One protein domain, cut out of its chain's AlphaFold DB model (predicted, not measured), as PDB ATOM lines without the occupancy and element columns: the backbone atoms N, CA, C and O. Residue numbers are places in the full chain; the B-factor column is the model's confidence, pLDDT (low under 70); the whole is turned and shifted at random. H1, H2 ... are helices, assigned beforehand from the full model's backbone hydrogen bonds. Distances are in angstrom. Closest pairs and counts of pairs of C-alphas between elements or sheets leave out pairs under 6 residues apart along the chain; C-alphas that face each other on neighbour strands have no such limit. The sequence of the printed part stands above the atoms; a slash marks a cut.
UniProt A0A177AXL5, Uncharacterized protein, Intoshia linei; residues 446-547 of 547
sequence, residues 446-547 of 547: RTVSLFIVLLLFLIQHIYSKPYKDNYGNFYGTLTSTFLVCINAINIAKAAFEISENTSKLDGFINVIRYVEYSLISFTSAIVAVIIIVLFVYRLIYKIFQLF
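AT A GLANCE: This is residues 446 to 547 of the 547 residues of an uncharacterized protein of Intoshia linei (UniProt A0A177AXL5). The long helix H3 begins beside H2 and runs far past it, so that residues 524 to 547 stick out as a free arm. H2 and H1 form a helical hairpin at the other end, and H2 lies between H1 and the first part of H3 in a flat, one-layer zigzag of three helices. The printed part has 102 residues with three named helices, in the order H1, H2, H3, and no named strand; the class is all helix. The whole is extended, with a radius of gyration of the C-alphas of 19.6 A, and it spans 67 by 37 by 14 A.

HOW THE PARTS SIT: H3, residues 506 to 546, has a kink of 31 degrees near residue 521. With its residues 509 to 519 alone it touches residues 482 to 493 of H2, residues 470 to 498. Their closest C-alphas, those of Ile 486 and Glu 516, are 6.1 A apart. The two form a helical hairpin, running opposite ways at a shallow tilt of 29 degrees. H2 also touches H1, residues 446 to 464, and the closest C-alphas, those of Thr 447 and Ile 491, are 5.5 A apart. H1 and H2 are a second helical hairpin, opposite ways at a shallow tilt of 14 degrees. H1 and H3 are apart. Every O i to N i+4 pair is within hydrogen-bond range in H1 and H2; in H3 36 of 37 are.

IN THESE COORDINATES: H3 is 57.3 A long from C-alpha 506 to C-alpha 546 at (49.515, 21.458, -39.612). H2 measures 42.4 A from C-alpha 470 to C-alpha 498. H1 measures 26.4 A and begins with C-alpha 446 at (0.140, 33.133, -13.826).

THE WHOLE: The C-alphas farthest apart, those of Glu 500 and Phe 547, are 67.5 A apart. The printed part has no cut and ends at the chain's last residue. The link H1 to H2 is tight, and H2 to H3 is short. Mean pLDDT of the printed part is 78.2; values under 70 include residues 500 to 506 and 521 to 532.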
ATOM      1  N   ARG A 446      -0.673  33.495 -12.664       87.44
ATOM      2  CA  ARG A 446       0.140  33.133 -13.826       87.44
ATOM      3  C   ARG A 446       1.266  32.172 -13.455       87.44
ATOM      4  O   ARG A 446       1.410  31.148 -14.121       87.44
ATOM      5  N   THR A 447       2.062  32.479 -12.429       87.44
ATOM      6  CA  THR A 447       3.192  31.627 -12.020       87.44
ATOM      7  C   THR A 447       2.721  30.287 -11.472       87.44
ATOM      8  O   THR A 447       3.282  29.259 -11.851       87.44
ATOM      9  N   VAL A 448       1.643  30.262 -10.682       91.38
ATOM     10  CA  VAL A 448       1.030  29.018 -10.184       91.38
ATOM     11  C   VAL A 448       0.512  28.154 -11.336       91.38
ATOM     12  O   VAL A 448       0.824  26.964 -11.408       91.38
ATOM     13  N   SER A 449      -0.208  28.742 -12.293       91.38
ATOM     14  CA  SER A 449      -0.715  28.007 -13.461       91.38
ATOM     15  C   SER A 449       0.422  27.443 -14.314       91.38
ATOM     16  O   SER A 449       0.399  26.272 -14.699       91.38
ATOM     17  N   LEU A 450       1.463  28.243 -14.562       90.69
ATOM     18  CA  LEU A 450       2.663  27.784 -15.261       90.69
ATOM     19  C   LEU A 450       3.374  26.660 -14.503       90.69
ATOM     20  O   LEU A 450       3.909  25.757 -15.135       90.69
ATOM     21  N   PHE A 451       3.355  26.660 -13.169       93.19
ATOM     22  CA  PHE A 451       4.007  25.625 -12.369       93.19
ATOM     23  C   PHE A 451       3.319  24.277 -12.552       93.19
ATOM     24  O   PHE A 451       3.989  23.281 -12.827       93.19
ATOM     25  N   ILE A 452       1.984  24.265 -12.512       94.19
ATOM     26  CA  ILE A 452       1.178  23.068 -12.783       94.19
ATOM     27  C   ILE A 452       1.469  22.541 -14.195       94.19
ATOM     28  O   ILE A 452       1.757  21.358 -14.375       94.19
ATOM     29  N   VAL A 453       1.464  23.420 -15.200       94.12
ATOM     30  CA  VAL A 453       1.740  23.047 -16.597       94.12
ATOM     31  C   VAL A 453       3.158  22.482 -16.769       94.12
ATOM     32  O   VAL A 453       3.340  21.457 -17.429       94.12
ATOM     33  N   LEU A 454       4.169  23.098 -16.149       93.75
ATOM     34  CA  LEU A 454       5.557  22.627 -16.205       93.75
ATOM     35  C   LEU A 454       5.743  21.276 -15.500       93.75
ATOM     36  O   LEU A 454       6.491  20.438 -16.004       93.75
ATOM     37  N   LEU A 455       5.034  21.026 -14.394       95.06
ATOM     38  CA  LEU A 455       5.016  19.716 -13.737       95.06
ATOM     39  C   LEU A 455       4.409  18.639 -14.639       95.06
ATOM     40  O   LEU A 455       5.009  17.576 -14.806       95.06
ATOM     41  N   LEU A 456       3.267  18.917 -15.276       94.50
ATOM     42  CA  LEU A 456       2.654  17.989 -16.234       94.50
ATOM     43  C   LEU A 456       3.607  17.673 -17.391       94.50
ATOM     44  O   LEU A 456       3.744  16.519 -17.799       94.50
ATOM     45  N   PHE A 457       4.325  18.678 -17.891       92.69
ATOM     46  CA  PHE A 457       5.332  18.489 -18.929       92.69
ATOM     47  C   PHE A 457       6.549  17.687 -18.474       92.69
ATOM     48  O   PHE A 457       7.070  16.900 -19.267       92.69
ATOM     49  N   LEU A 458       6.992  17.854 -17.228       93.69
ATOM     50  CA  LEU A 458       8.058  17.044 -16.644       93.69
ATOM     51  C   LEU A 458       7.623  15.578 -16.528       93.69
ATOM     52  O   LEU A 458       8.344  14.693 -16.988       93.69
ATOM     53  N   ILE A 459       6.422  15.322 -16.000       93.69
ATOM     54  CA  ILE A 459       5.850  13.970 -15.889       93.69
ATOM     55  C   ILE A 459       5.734  13.330 -17.278       93.69
ATOM     56  O   ILE A 459       6.227  12.220 -17.498       93.69
ATOM     57  N   GLN A 460       5.170  14.062 -18.243       90.62
ATOM     58  CA  GLN A 460       5.047  13.606 -19.626       90.62
ATOM     59  C   GLN A 460       6.414  13.281 -20.242       90.62
ATOM     60  O   GLN A 460       6.539  12.298 -20.976       90.62
ATOM     61  N   HIS A 461       7.446  14.079 -19.950       89.06
ATOM     62  CA  HIS A 461       8.802  13.851 -20.444       89.06
ATOM     63  C   HIS A 461       9.430  12.585 -19.851       89.06
ATOM     64  O   HIS A 461       9.982  11.771 -20.597       89.06
ATOM     65  N   ILE A 462       9.309  12.399 -18.533       90.94
ATOM     66  CA  ILE A 462       9.825  11.227 -17.810       90.94
ATOM     67  C   ILE A 462       9.170   9.943 -18.324       90.94
ATOM     68  O   ILE A 462       9.865   8.944 -18.532       90.94
ATOM     69  N   TYR A 463       7.857   9.979 -18.568       90.00
ATOM     70  CA  TYR A 463       7.109   8.834 -19.083       90.00
ATOM     71  C   TYR A 463       7.433   8.546 -20.555       90.00
ATOM     72  O   TYR A 463       7.752   7.414 -20.919       90.00
ATOM     73  N   SER A 464       7.404   9.576 -21.405       84.62
ATOM     74  CA  SER A 464       7.535   9.401 -22.858       84.62
ATOM     75  C   SER A 464       8.970   9.120 -23.309       84.62
ATOM     76  O   SER A 464       9.152   8.522 -24.367       84.62
ATOM     77  N   LYS A 465       9.987   9.570 -22.550       85.69
ATOM     78  CA  LYS A 465      11.421   9.495 -22.906       85.69
ATOM     79  C   LYS A 465      11.662   9.797 -24.397       85.69
ATOM     80  O   LYS A 465      12.076   8.911 -25.155       85.69
ATOM     81  N   PRO A 466      11.372  11.034 -24.844       82.19
ATOM     82  CA  PRO A 466      11.197  11.342 -26.260       82.19
ATOM     83  C   PRO A 466      12.484  11.242 -27.087       82.19
ATOM     84  O   PRO A 466      12.402  11.121 -28.306       82.19
ATOM     85  N   TYR A 467      13.673  11.282 -26.486       81.62
ATOM     86  CA  TYR A 467      14.939  11.200 -27.217       81.62
ATOM     87  C   TYR A 467      15.357   9.756 -27.491       81.62
ATOM     88  O   TYR A 467      15.146   8.859 -26.668       81.62
ATOM     89  N   LYS A 468      16.009   9.510 -28.638       78.94
ATOM     90  CA  LYS A 468      16.552   8.173 -28.969       78.94
ATOM     91  C   LYS A 468      17.557   7.715 -27.913       78.94
ATOM     92  O   LYS A 468      17.472   6.586 -27.425       78.94
ATOM     93  N   ASP A 469      18.419   8.634 -27.496       76.44
ATOM     94  CA  ASP A 469      19.533   8.373 -26.593       76.44
ATOM     95  C   ASP A 469      19.183   8.655 -25.125       76.44
ATOM     96  O   ASP A 469      18.506   9.633 -24.802       76.44
ATOM     97  N   ASN A 470      19.716   7.836 -24.213       77.44
ATOM     98  CA  ASN A 470      19.497   7.997 -22.769       77.44
ATOM     99  C   ASN A 470      20.046   9.327 -22.237       77.44
ATOM    100  O   ASN A 470      19.403   9.948 -21.399       77.44
ATOM    101  N   TYR A 471      21.180   9.802 -22.764       73.31
ATOM    102  CA  TYR A 471      21.726  11.113 -22.406       73.31
ATOM    103  C   TYR A 471      20.780  12.252 -22.796       73.31
ATOM    104  O   TYR A 471      20.560  13.150 -21.994       73.31
ATOM    105  N   GLY A 472      20.165  12.197 -23.984       75.06
ATOM    106  CA  GLY A 472      19.176  13.195 -24.401       75.06
ATOM    107  C   GLY A 472      17.985  13.250 -23.442       75.06
ATOM    108  O   GLY A 472      17.598  14.329 -23.008       75.06
ATOM    109  N   ASN A 473      17.473  12.086 -23.027       83.75
ATOM    110  CA  ASN A 473      16.400  11.998 -22.030       83.75
ATOM    111  C   ASN A 473      16.832  12.505 -20.646       83.75
ATOM    112  O   ASN A 473      16.055  13.178 -19.974       83.75
ATOM    113  N   PHE A 474      18.068  12.228 -20.229       83.25
ATOM    114  CA  PHE A 474      18.617  12.743 -18.975       83.25
ATOM    115  C   PHE A 474      18.707  14.275 -18.987       83.25
ATOM    116  O   PHE A 474      18.143  14.921 -18.108       83.25
ATOM    117  N   TYR A 475      19.336  14.869 -20.006       80.31
ATOM    118  CA  TYR A 475      19.448  16.327 -20.130       80.31
ATOM    119  C   TYR A 475      18.088  17.009 -20.341       80.31
ATOM    120  O   TYR A 475      17.857  18.093 -19.807       80.31
ATOM    121  N   GLY A 476      17.164  16.379 -21.071       82.69
ATOM    122  CA  GLY A 476      15.791  16.868 -21.218       82.69
ATOM    123  C   GLY A 476      15.018  16.870 -19.897       82.69
ATOM    124  O   GLY A 476      14.304  17.831 -19.600       82.69
ATOM    125  N   THR A 477      15.223  15.847 -19.062       88.44
ATOM    126  CA  THR A 477      14.652  15.785 -17.709       88.44
ATOM    127  C   THR A 477      15.288  16.842 -16.812       88.44
ATOM    128  O   THR A 477      14.567  17.623 -16.206       88.44
ATOM    129  N   LEU A 478      16.623  16.938 -16.796       86.12
ATOM    130  CA  LEU A 478      17.369  17.905 -15.986       86.12
ATOM    131  C   LEU A 478      16.957  19.353 -16.288       86.12
ATOM    132  O   LEU A 478      16.641  20.110 -15.375       86.12
ATOM    133  N   THR A 479      16.900  19.721 -17.571       85.06
ATOM    134  CA  THR A 479      16.482  21.068 -17.991       85.06
ATOM    135  C   THR A 479      15.016  21.343 -17.653       85.06
ATOM    136  O   THR A 479      14.697  22.434 -17.188       85.06
ATOM    137  N   SER A 480      14.123  20.358 -17.805       88.38
ATOM    138  CA  SER A 480      12.712  20.500 -17.410       88.38
ATOM    139  C   SER A 480      12.553  20.661 -15.891       88.38
ATOM    140  O   SER A 480      11.757  21.487 -15.451       88.38
ATOM    141  N   THR A 481      13.345  19.948 -15.084       90.56
ATOM    142  CA  THR A 481      13.386  20.123 -13.623       90.56
ATOM    143  C   THR A 481      13.860  21.524 -13.244       90.56
ATOM    144  O   THR A 481      13.233  22.166 -12.407       90.56
ATOM    145  N   PHE A 482      14.908  22.047 -13.892       87.75
ATOM    146  CA  PHE A 482      15.353  23.424 -13.652       87.75
ATOM    147  C   PHE A 482      14.266  24.457 -13.967       87.75
ATOM    148  O   PHE A 482      14.091  25.386 -13.186       87.75
ATOM    149  N   LEU A 483      13.485  24.274 -15.039       88.19
ATOM    150  CA  LEU A 483      12.352  25.161 -15.342       88.19
ATOM    151  C   LEU A 483      11.278  25.135 -14.244       88.19
ATOM    152  O   LEU A 483      10.757  26.189 -13.878       88.19
ATOM    153  N   VAL A 484      10.966  23.956 -13.697       92.12
ATOM    154  CA  VAL A 484      10.034  23.819 -12.564       92.12
ATOM    155  C   VAL A 484      10.576  24.548 -11.329       92.12
ATOM    156  O   VAL A 484       9.834  25.308 -10.707       92.12
ATOM    157  N   CYS A 485      11.864  24.382 -11.008       89.62
ATOM    158  CA  CYS A 485      12.504  25.059  -9.875       89.62
ATOM    159  C   CYS A 485      12.517  26.587 -10.037       89.62
ATOM    160  O   CYS A 485      12.149  27.299  -9.105       89.62
ATOM    161  N   ILE A 486      12.892  27.093 -11.217       86.38
ATOM    162  CA  ILE A 486      12.867  28.533 -11.525       86.38
ATOM    163  C   ILE A 486      11.450  29.082 -11.341       86.38
ATOM    164  O   ILE A 486      11.258  30.112 -10.697       86.38
ATOM    165  N   ASN A 487      10.434  28.382 -11.845       88.44
ATOM    166  CA  ASN A 487       9.069  28.868 -11.706       88.44
ATOM    167  C   ASN A 487       8.548  28.794 -10.258       88.44
ATOM    168  O   ASN A 487       7.800  29.672  -9.841       88.44
ATOM    169  N   ALA A 488       8.972  27.801  -9.468       89.56
ATOM    170  CA  ALA A 488       8.674  27.744  -8.035       89.56
ATOM    171  C   ALA A 488       9.259  28.952  -7.287       89.56
ATOM    172  O   ALA A 488       8.583  29.568  -6.463       89.56
ATOM    173  N   ILE A 489      10.488  29.346  -7.634       86.06
ATOM    174  CA  ILE A 489      11.109  30.571  -7.123       86.06
ATOM    175  C   ILE A 489      10.283  31.811  -7.515       86.06
ATOM    176  O   ILE A 489      10.066  32.703  -6.691       86.06
ATOM    177  N   ASN A 490       9.758  31.851  -8.740       84.50
ATOM    178  CA  ASN A 490       8.933  32.966  -9.210       84.50
ATOM    179  C   ASN A 490       7.561  33.047  -8.536       84.50
ATOM    180  O   ASN A 490       7.025  34.147  -8.412       84.50
ATOM    181  N   ILE A 491       7.013  31.935  -8.037       86.94
ATOM    182  CA  ILE A 491       5.830  31.967  -7.164       86.94
ATOM    183  C   ILE A 491       6.153  32.726  -5.877       86.94
ATOM    184  O   ILE A 491       5.388  33.610  -5.497       86.94
ATOM    185  N   ALA A 492       7.294  32.433  -5.241       82.88
ATOM    186  CA  ALA A 492       7.704  33.137  -4.029       82.88
ATOM    187  C   ALA A 492       7.829  34.645  -4.293       82.88
ATOM    188  O   ALA A 492       7.229  35.441  -3.577       82.88
ATOM    189  N   LYS A 493       8.509  35.044  -5.376       77.69
ATOM    190  CA  LYS A 493       8.616  36.460  -5.775       77.69
ATOM    191  C   LYS A 493       7.259  37.122  -6.005       77.69
ATOM    192  O   LYS A 493       7.019  38.197  -5.470       77.69
ATOM    193  N   ALA A 494       6.373  36.477  -6.764       79.25
ATOM    194  CA  ALA A 494       5.047  37.017  -7.049       79.25
ATOM    195  C   ALA A 494       4.196  37.160  -5.774       79.25
ATOM    196  O   ALA A 494       3.424  38.106  -5.661       79.25
ATOM    197  N   ALA A 495       4.352  36.255  -4.804       81.38
ATOM    198  CA  ALA A 495       3.691  36.360  -3.505       81.38
ATOM    199  C   ALA A 495       4.220  37.551  -2.685       81.38
ATOM    200  O   ALA A 495       3.426  38.266  -2.076       81.38
ATOM    201  N   PHE A 496       5.534  37.806  -2.717       75.75
ATOM    202  CA  PHE A 496       6.130  38.967  -2.046       75.75
ATOM    203  C   PHE A 496       5.771  40.300  -2.702       75.75
ATOM    204  O   PHE A 496       5.596  41.279  -1.990       75.75
ATOM    205  N   GLU A 497       5.635  40.355  -4.030       69.75
ATOM    206  CA  GLU A 497       5.198  41.577  -4.726       69.75
ATOM    207  C   GLU A 497       3.774  41.987  -4.327       69.75
ATOM    208  O   GLU A 497       3.446  43.168  -4.350       69.75
ATOM    209  N   ILE A 498       2.937  41.020  -3.941       70.75
ATOM    210  CA  ILE A 498       1.572  41.266  -3.460       70.75
ATOM    211  C   ILE A 498       1.562  41.647  -1.972       70.75
ATOM    212  O   ILE A 498       0.682  42.383  -1.534       70.75
ATOM    213  N   SER A 499       2.527  41.173  -1.178       70.31
ATOM    214  CA  SER A 499       2.647  41.588   0.218       70.31
ATOM    215  C   SER A 499       3.303  42.975   0.298       70.31
ATOM    216  O   SER A 499       4.510  43.092   0.110       70.31
ATOM    217  N   GLU A 500       2.549  44.025   0.635       60.84
ATOM    218  CA  GLU A 500       3.021  45.426   0.754       60.84
ATOM    219  C   GLU A 500       4.216  45.642   1.727       60.84
ATOM    220  O   GLU A 500       4.780  46.730   1.804       60.84
ATOM    221  N   ASN A 501       4.665  44.606   2.446       57.12
ATOM    222  CA  ASN A 501       5.770  44.616   3.416       57.12
ATOM    223  C   ASN A 501       7.160  44.353   2.798       57.12
ATOM    224  O   ASN A 501       7.973  43.604   3.350       57.12
ATOM    225  N   THR A 502       7.463  44.965   1.655       58.72
ATOM    226  CA  THR A 502       8.702  44.700   0.898       58.72
ATOM    227  C   THR A 502       9.979  45.126   1.640       58.72
ATOM    228  O   THR A 502      10.976  44.409   1.601       58.72
ATOM    229  N   SER A 503       9.931  46.209   2.423       59.38
ATOM    230  CA  SER A 503      11.113  46.820   3.061       59.38
ATOM    231  C   SER A 503      11.812  45.969   4.133       59.38
ATOM    232  O   SER A 503      12.990  46.178   4.410       59.38
ATOM    233  N   LYS A 504      11.129  44.992   4.748       60.62
ATOM    234  CA  LYS A 504      11.729  44.111   5.774       60.62
ATOM    235  C   LYS A 504      12.386  42.849   5.204       60.62
ATOM    236  O   LYS A 504      13.058  42.140   5.951       60.62
ATOM    237  N   LEU A 505      12.209  42.551   3.913       65.88
ATOM    238  CA  LEU A 505      12.663  41.298   3.286       65.88
ATOM    239  C   LEU A 505      13.587  41.485   2.074       65.88
ATOM    240  O   LEU A 505      13.879  40.509   1.377       65.88
ATOM    241  N   ASP A 506      14.134  42.682   1.862       67.56
ATOM    242  CA  ASP A 506      15.049  42.968   0.747       67.56
ATOM    243  C   ASP A 506      16.237  41.989   0.675       67.56
ATOM    244  O   ASP A 506      16.613  41.530  -0.406       67.56
ATOM    245  N   GLY A 507      16.786  41.584   1.827       71.25
ATOM    246  CA  GLY A 507      17.851  40.577   1.896       71.25
ATOM    247  C   GLY A 507      17.424  39.205   1.362       71.25
ATOM    248  O   GLY A 507      18.154  38.584   0.590       71.25
ATOM    249  N   PHE A 508      16.217  38.749   1.705       72.56
ATOM    250  CA  PHE A 508      15.680  37.466   1.244       72.56
ATOM    251  C   PHE A 508      15.347  37.490  -0.253       72.56
ATOM    252  O   PHE A 508      15.678  36.550  -0.978       72.56
ATOM    253  N   ILE A 509      14.775  38.595  -0.741       72.12
ATOM    254  CA  ILE A 509      14.498  38.811  -2.169       72.12
ATOM    255  C   ILE A 509      15.803  38.800  -2.978       72.12
ATOM    256  O   ILE A 509      15.849  38.214  -4.064       72.12
ATOM    257  N   ASN A 510      16.878  39.385  -2.442       73.25
ATOM    258  CA  ASN A 510      18.194  39.344  -3.075       73.25
ATOM    259  C   ASN A 510      18.756  37.917  -3.133       73.25
ATOM    260  O   ASN A 510      19.183  37.497  -4.206       73.25
ATOM    261  N   VAL A 511      18.693  37.137  -2.045       76.75
ATOM    262  CA  VAL A 511      19.114  35.717  -2.047       76.75
ATOM    263  C   VAL A 511      18.330  34.912  -3.083       76.75
ATOM    264  O   VAL A 511      18.923  34.196  -3.889       76.75
ATOM    265  N   ILE A 512      17.007  35.079  -3.124       75.88
ATOM    266  CA  ILE A 512      16.151  34.445  -4.129       75.88
ATOM    267  C   ILE A 512      16.589  34.826  -5.555       75.88
ATOM    268  O   ILE A 512      16.652  33.968  -6.439       75.88
ATOM    269  N   ARG A 513      16.905  36.104  -5.793       72.75
ATOM    270  CA  ARG A 513      17.373  36.593  -7.098       72.75
ATOM    271  C   ARG A 513      18.728  35.991  -7.471       72.75
ATOM    272  O   ARG A 513      18.899  35.608  -8.626       72.75
ATOM    273  N   TYR A 514      19.650  35.853  -6.516       76.00
ATOM    274  CA  TYR A 514      20.926  35.172  -6.742       76.00
ATOM    275  C   TYR A 514      20.723  33.709  -7.126       76.00
ATOM    276  O   TYR A 514      21.317  33.273  -8.103       76.00
ATOM    277  N   VAL A 515      19.849  32.970  -6.436       77.50
ATOM    278  CA  VAL A 515      19.569  31.562  -6.766       77.50
ATOM    279  C   VAL A 515      18.953  31.421  -8.162       77.50
ATOM    280  O   VAL A 515      19.385  30.563  -8.931       77.50
ATOM    281  N   GLU A 516      17.988  32.269  -8.526       75.88
ATOM    282  CA  GLU A 516      17.402  32.259  -9.874       75.88
ATOM    283  C   GLU A 516      18.458  32.565 -10.947       75.88
ATOM    284  O   GLU A 516      18.587  31.819 -11.922       75.88
ATOM    285  N   TYR A 517      19.248  33.626 -10.746       73.75
ATOM    286  CA  TYR A 517      20.324  33.994 -11.663       73.75
ATOM    287  C   TYR A 517      21.363  32.880 -11.765       73.75
ATOM    288  O   TYR A 517      21.772  32.531 -12.867       73.75
ATOM    289  N   SER A 518      21.733  32.251 -10.650       72.81
ATOM    290  CA  SER A 518      22.618  31.091 -10.644       72.81
ATOM    291  C   SER A 518      22.023  29.919 -11.417       72.81
ATOM    292  O   SER A 518      22.754  29.305 -12.170       72.81
ATOM    293  N   LEU A 519      20.730  29.602 -11.327       74.38
ATOM    294  CA  LEU A 519      20.144  28.486 -12.094       74.38
ATOM    295  C   LEU A 519      20.139  28.738 -13.613       74.38
ATOM    296  O   LEU A 519      20.428  27.834 -14.410       74.38
ATOM    297  N   ILE A 520      19.849  29.975 -14.019       71.69
ATOM    298  CA  ILE A 520      19.870  30.394 -15.429       71.69
ATOM    299  C   ILE A 520      21.315  30.433 -15.943       71.69
ATOM    300  O   ILE A 520      21.627  29.822 -16.971       71.69
ATOM    301  N   SER A 521      22.194  31.093 -15.187       67.44
ATOM    302  CA  SER A 521      23.580  31.360 -15.556       67.44
ATOM    303  C   SER A 521      24.483  30.135 -15.420       67.44
ATOM    304  O   SER A 521      25.365  29.919 -16.234       67.44
ATOM    305  N   PHE A 522      24.251  29.245 -14.457       69.81
ATOM    306  CA  PHE A 522      25.027  28.010 -14.314       69.81
ATOM    307  C   PHE A 522      24.863  27.115 -15.541       69.81
ATOM    308  O   PHE A 522      25.838  26.581 -16.069       69.81
ATOM    309  N   THR A 523      23.638  27.010 -16.058       65.88
ATOM    310  CA  THR A 523      23.381  26.239 -17.277       65.88
ATOM    311  C   THR A 523      23.993  26.927 -18.506       65.88
ATOM    312  O   THR A 523      24.563  26.243 -19.356       65.88
ATOM    313  N   SER A 524      23.936  28.265 -18.600       61.69
ATOM    314  CA  SER A 524      24.534  29.045 -19.703       61.69
ATOM    315  C   SER A 524      26.066  28.988 -19.691       61.69
ATOM    316  O   SER A 524      26.681  28.682 -20.716       61.69
ATOM    317  N   ALA A 525      26.677  29.182 -18.525       63.78
ATOM    318  CA  ALA A 525      28.113  29.185 -18.306       63.78
ATOM    319  C   ALA A 525      28.721  27.806 -18.555       63.78
ATOM    320  O   ALA A 525      29.713  27.716 -19.270       63.78
ATOM    321  N   ILE A 526      28.115  26.718 -18.063       67.25
ATOM    322  CA  ILE A 526      28.624  25.360 -18.319       67.25
ATOM    323  C   ILE A 526      28.640  25.062 -19.815       67.25
ATOM    324  O   ILE A 526      29.629  24.556 -20.339       67.25
ATOM    325  N   VAL A 527      27.559  25.386 -20.522       66.88
ATOM    326  CA  VAL A 527      27.453  25.109 -21.956       66.88
ATOM    327  C   VAL A 527      28.434  25.958 -22.751       66.88
ATOM    328  O   VAL A 527      29.136  25.427 -23.611       66.88
ATOM    329  N   ALA A 528      28.523  27.252 -22.448       65.06
ATOM    330  CA  ALA A 528      29.466  28.147 -23.101       65.06
ATOM    331  C   ALA A 528      30.916  27.724 -22.840       65.06
ATOM    332  O   ALA A 528      31.692  27.623 -23.786       65.06
ATOM    333  N   VAL A 529      31.265  27.388 -21.595       67.12
ATOM    334  CA  VAL A 529      32.597  26.890 -21.230       67.12
ATOM    335  C   VAL A 529      32.897  25.581 -21.951       67.12
ATOM    336  O   VAL A 529      33.961  25.468 -22.550       67.12
ATOM    337  N   ILE A 530      31.969  24.619 -21.990       68.25
ATOM    338  CA  ILE A 530      32.163  23.364 -22.734       68.25
ATOM    339  C   ILE A 530      32.404  23.650 -24.220       68.25
ATOM    340  O   ILE A 530      33.332  23.091 -24.802       68.25
ATOM    341  N   ILE A 531      31.612  24.525 -24.842       67.88
ATOM    342  CA  ILE A 531      31.775  24.877 -26.258       67.88
ATOM    343  C   ILE A 531      33.126  25.558 -26.498       67.88
ATOM    344  O   ILE A 531      33.836  25.161 -27.421       67.88
ATOM    345  N   ILE A 532      33.505  26.539 -25.672       69.62
ATOM    346  CA  ILE A 532      34.771  27.276 -25.792       69.62
ATOM    347  C   ILE A 532      35.956  26.331 -25.591       69.62
ATOM    348  O   ILE A 532      36.864  26.313 -26.418       69.62
ATOM    349  N   VAL A 533      35.935  25.501 -24.547       71.00
ATOM    350  CA  VAL A 533      36.995  24.525 -24.260       71.00
ATOM    351  C   VAL A 533      37.139  23.534 -25.412       71.00
ATOM    352  O   VAL A 533      38.252  23.308 -25.884       71.00
ATOM    353  N   LEU A 534      36.032  22.982 -25.922       69.56
ATOM    354  CA  LEU A 534      36.064  22.068 -27.067       69.56
ATOM    355  C   LEU A 534      36.568  22.756 -28.337       69.56
ATOM    356  O   LEU A 534      37.326  22.153 -29.100       69.56
ATOM    357  N   PHE A 535      36.173  24.008 -28.563       72.44
ATOM    358  CA  PHE A 535      36.617  24.799 -29.703       72.44
ATOM    359  C   PHE A 535      38.121  25.074 -29.643       72.44
ATOM    360  O   PHE A 535      38.830  24.755 -30.596       72.44
ATOM    361  N   VAL A 536      38.619  25.596 -28.518       76.50
ATOM    362  CA  VAL A 536      40.044  25.887 -28.297       76.50
ATOM    363  C   VAL A 536      40.872  24.611 -28.409       76.50
ATOM    364  O   VAL A 536      41.847  24.585 -29.157       76.50
ATOM    365  N   TYR A 537      40.440  23.523 -27.765       75.62
ATOM    366  CA  TYR A 537      41.087  22.216 -27.877       75.62
ATOM    367  C   TYR A 537      41.219  21.762 -29.339       75.62
ATOM    368  O   TYR A 537      42.291  21.340 -29.773       75.62
ATOM    369  N   ARG A 538      40.145  21.885 -30.129       67.69
ATOM    370  CA  ARG A 538      40.143  21.515 -31.553       67.69
ATOM    371  C   ARG A 538      41.025  22.418 -32.401       67.69
ATOM    372  O   ARG A 538      41.627  21.939 -33.361       67.69
ATOM    373  N   LEU A 539      41.058  23.707 -32.085       75.75
ATOM    374  CA  LEU A 539      41.847  24.692 -32.809       75.75
ATOM    375  C   LEU A 539      43.339  24.423 -32.583       75.75
ATOM    376  O   LEU A 539      44.073  24.270 -33.556       75.75
ATOM    377  N   ILE A 540      43.745  24.210 -31.327       78.25
ATOM    378  CA  ILE A 540      45.107  23.793 -30.958       78.25
ATOM    379  C   ILE A 540      45.467  22.468 -31.638       78.25
ATOM    380  O   ILE A 540      46.527  22.361 -32.245       78.25
ATOM    381  N   TYR A 541      44.575  21.473 -31.603       73.12
ATOM    382  CA  TYR A 541      44.821  20.176 -32.238       73.12
ATOM    383  C   TYR A 541      45.024  20.284 -33.755       73.12
ATOM    384  O   TYR A 541      45.929  19.655 -34.295       73.12
ATOM    385  N   LYS A 542      44.206  21.084 -34.452       74.38
ATOM    386  CA  LYS A 542      44.369  21.310 -35.895       74.38
ATOM    387  C   LYS A 542      45.657  22.055 -36.219       74.38
ATOM    388  O   LYS A 542      46.301  21.698 -37.196       74.38
ATOM    389  N   ILE A 543      46.025  23.054 -35.417       74.69
ATOM    390  CA  ILE A 543      47.310  23.746 -35.562       74.69
ATOM    391  C   ILE A 543      48.454  22.738 -35.392       74.69
ATOM    392  O   ILE A 543      49.319  22.664 -36.251       74.69
ATOM    393  N   PHE A 544      48.404  21.888 -34.364       74.94
ATOM    394  CA  PHE A 544      49.415  20.853 -34.117       74.94
ATOM    395  C   PHE A 544      49.454  19.733 -35.174       74.94
ATOM    396  O   PHE A 544      50.405  18.975 -35.205       74.94
ATOM    397  N   GLN A 545      48.421  19.572 -36.008       71.06
ATOM    398  CA  GLN A 545      48.465  18.668 -37.170       71.06
ATOM    399  C   GLN A 545      48.977  19.342 -38.450       71.06
ATOM    400  O   GLN A 545      49.246  18.644 -39.427       71.06
ATOM    401  N   LEU A 546      48.996  20.676 -38.488       67.88
ATOM    402  CA  LEU A 546      49.515  21.458 -39.612       67.88
ATOM    403  C   LEU A 546      51.025  21.703 -39.492       67.88
ATOM    404  O   LEU A 546      51.673  21.888 -40.519       67.88
ATOM    405  N   PHE A 547      51.543  21.709 -38.262       57.00
ATOM    406  CA  PHE A 547      52.963  21.568 -37.937       57.00
ATOM    407  C   PHE A 547      53.332  20.087 -37.839       57.00
ATOM    408  O   PHE A 547      54.479  19.757 -38.210       57.00
TER     409      PHE A 547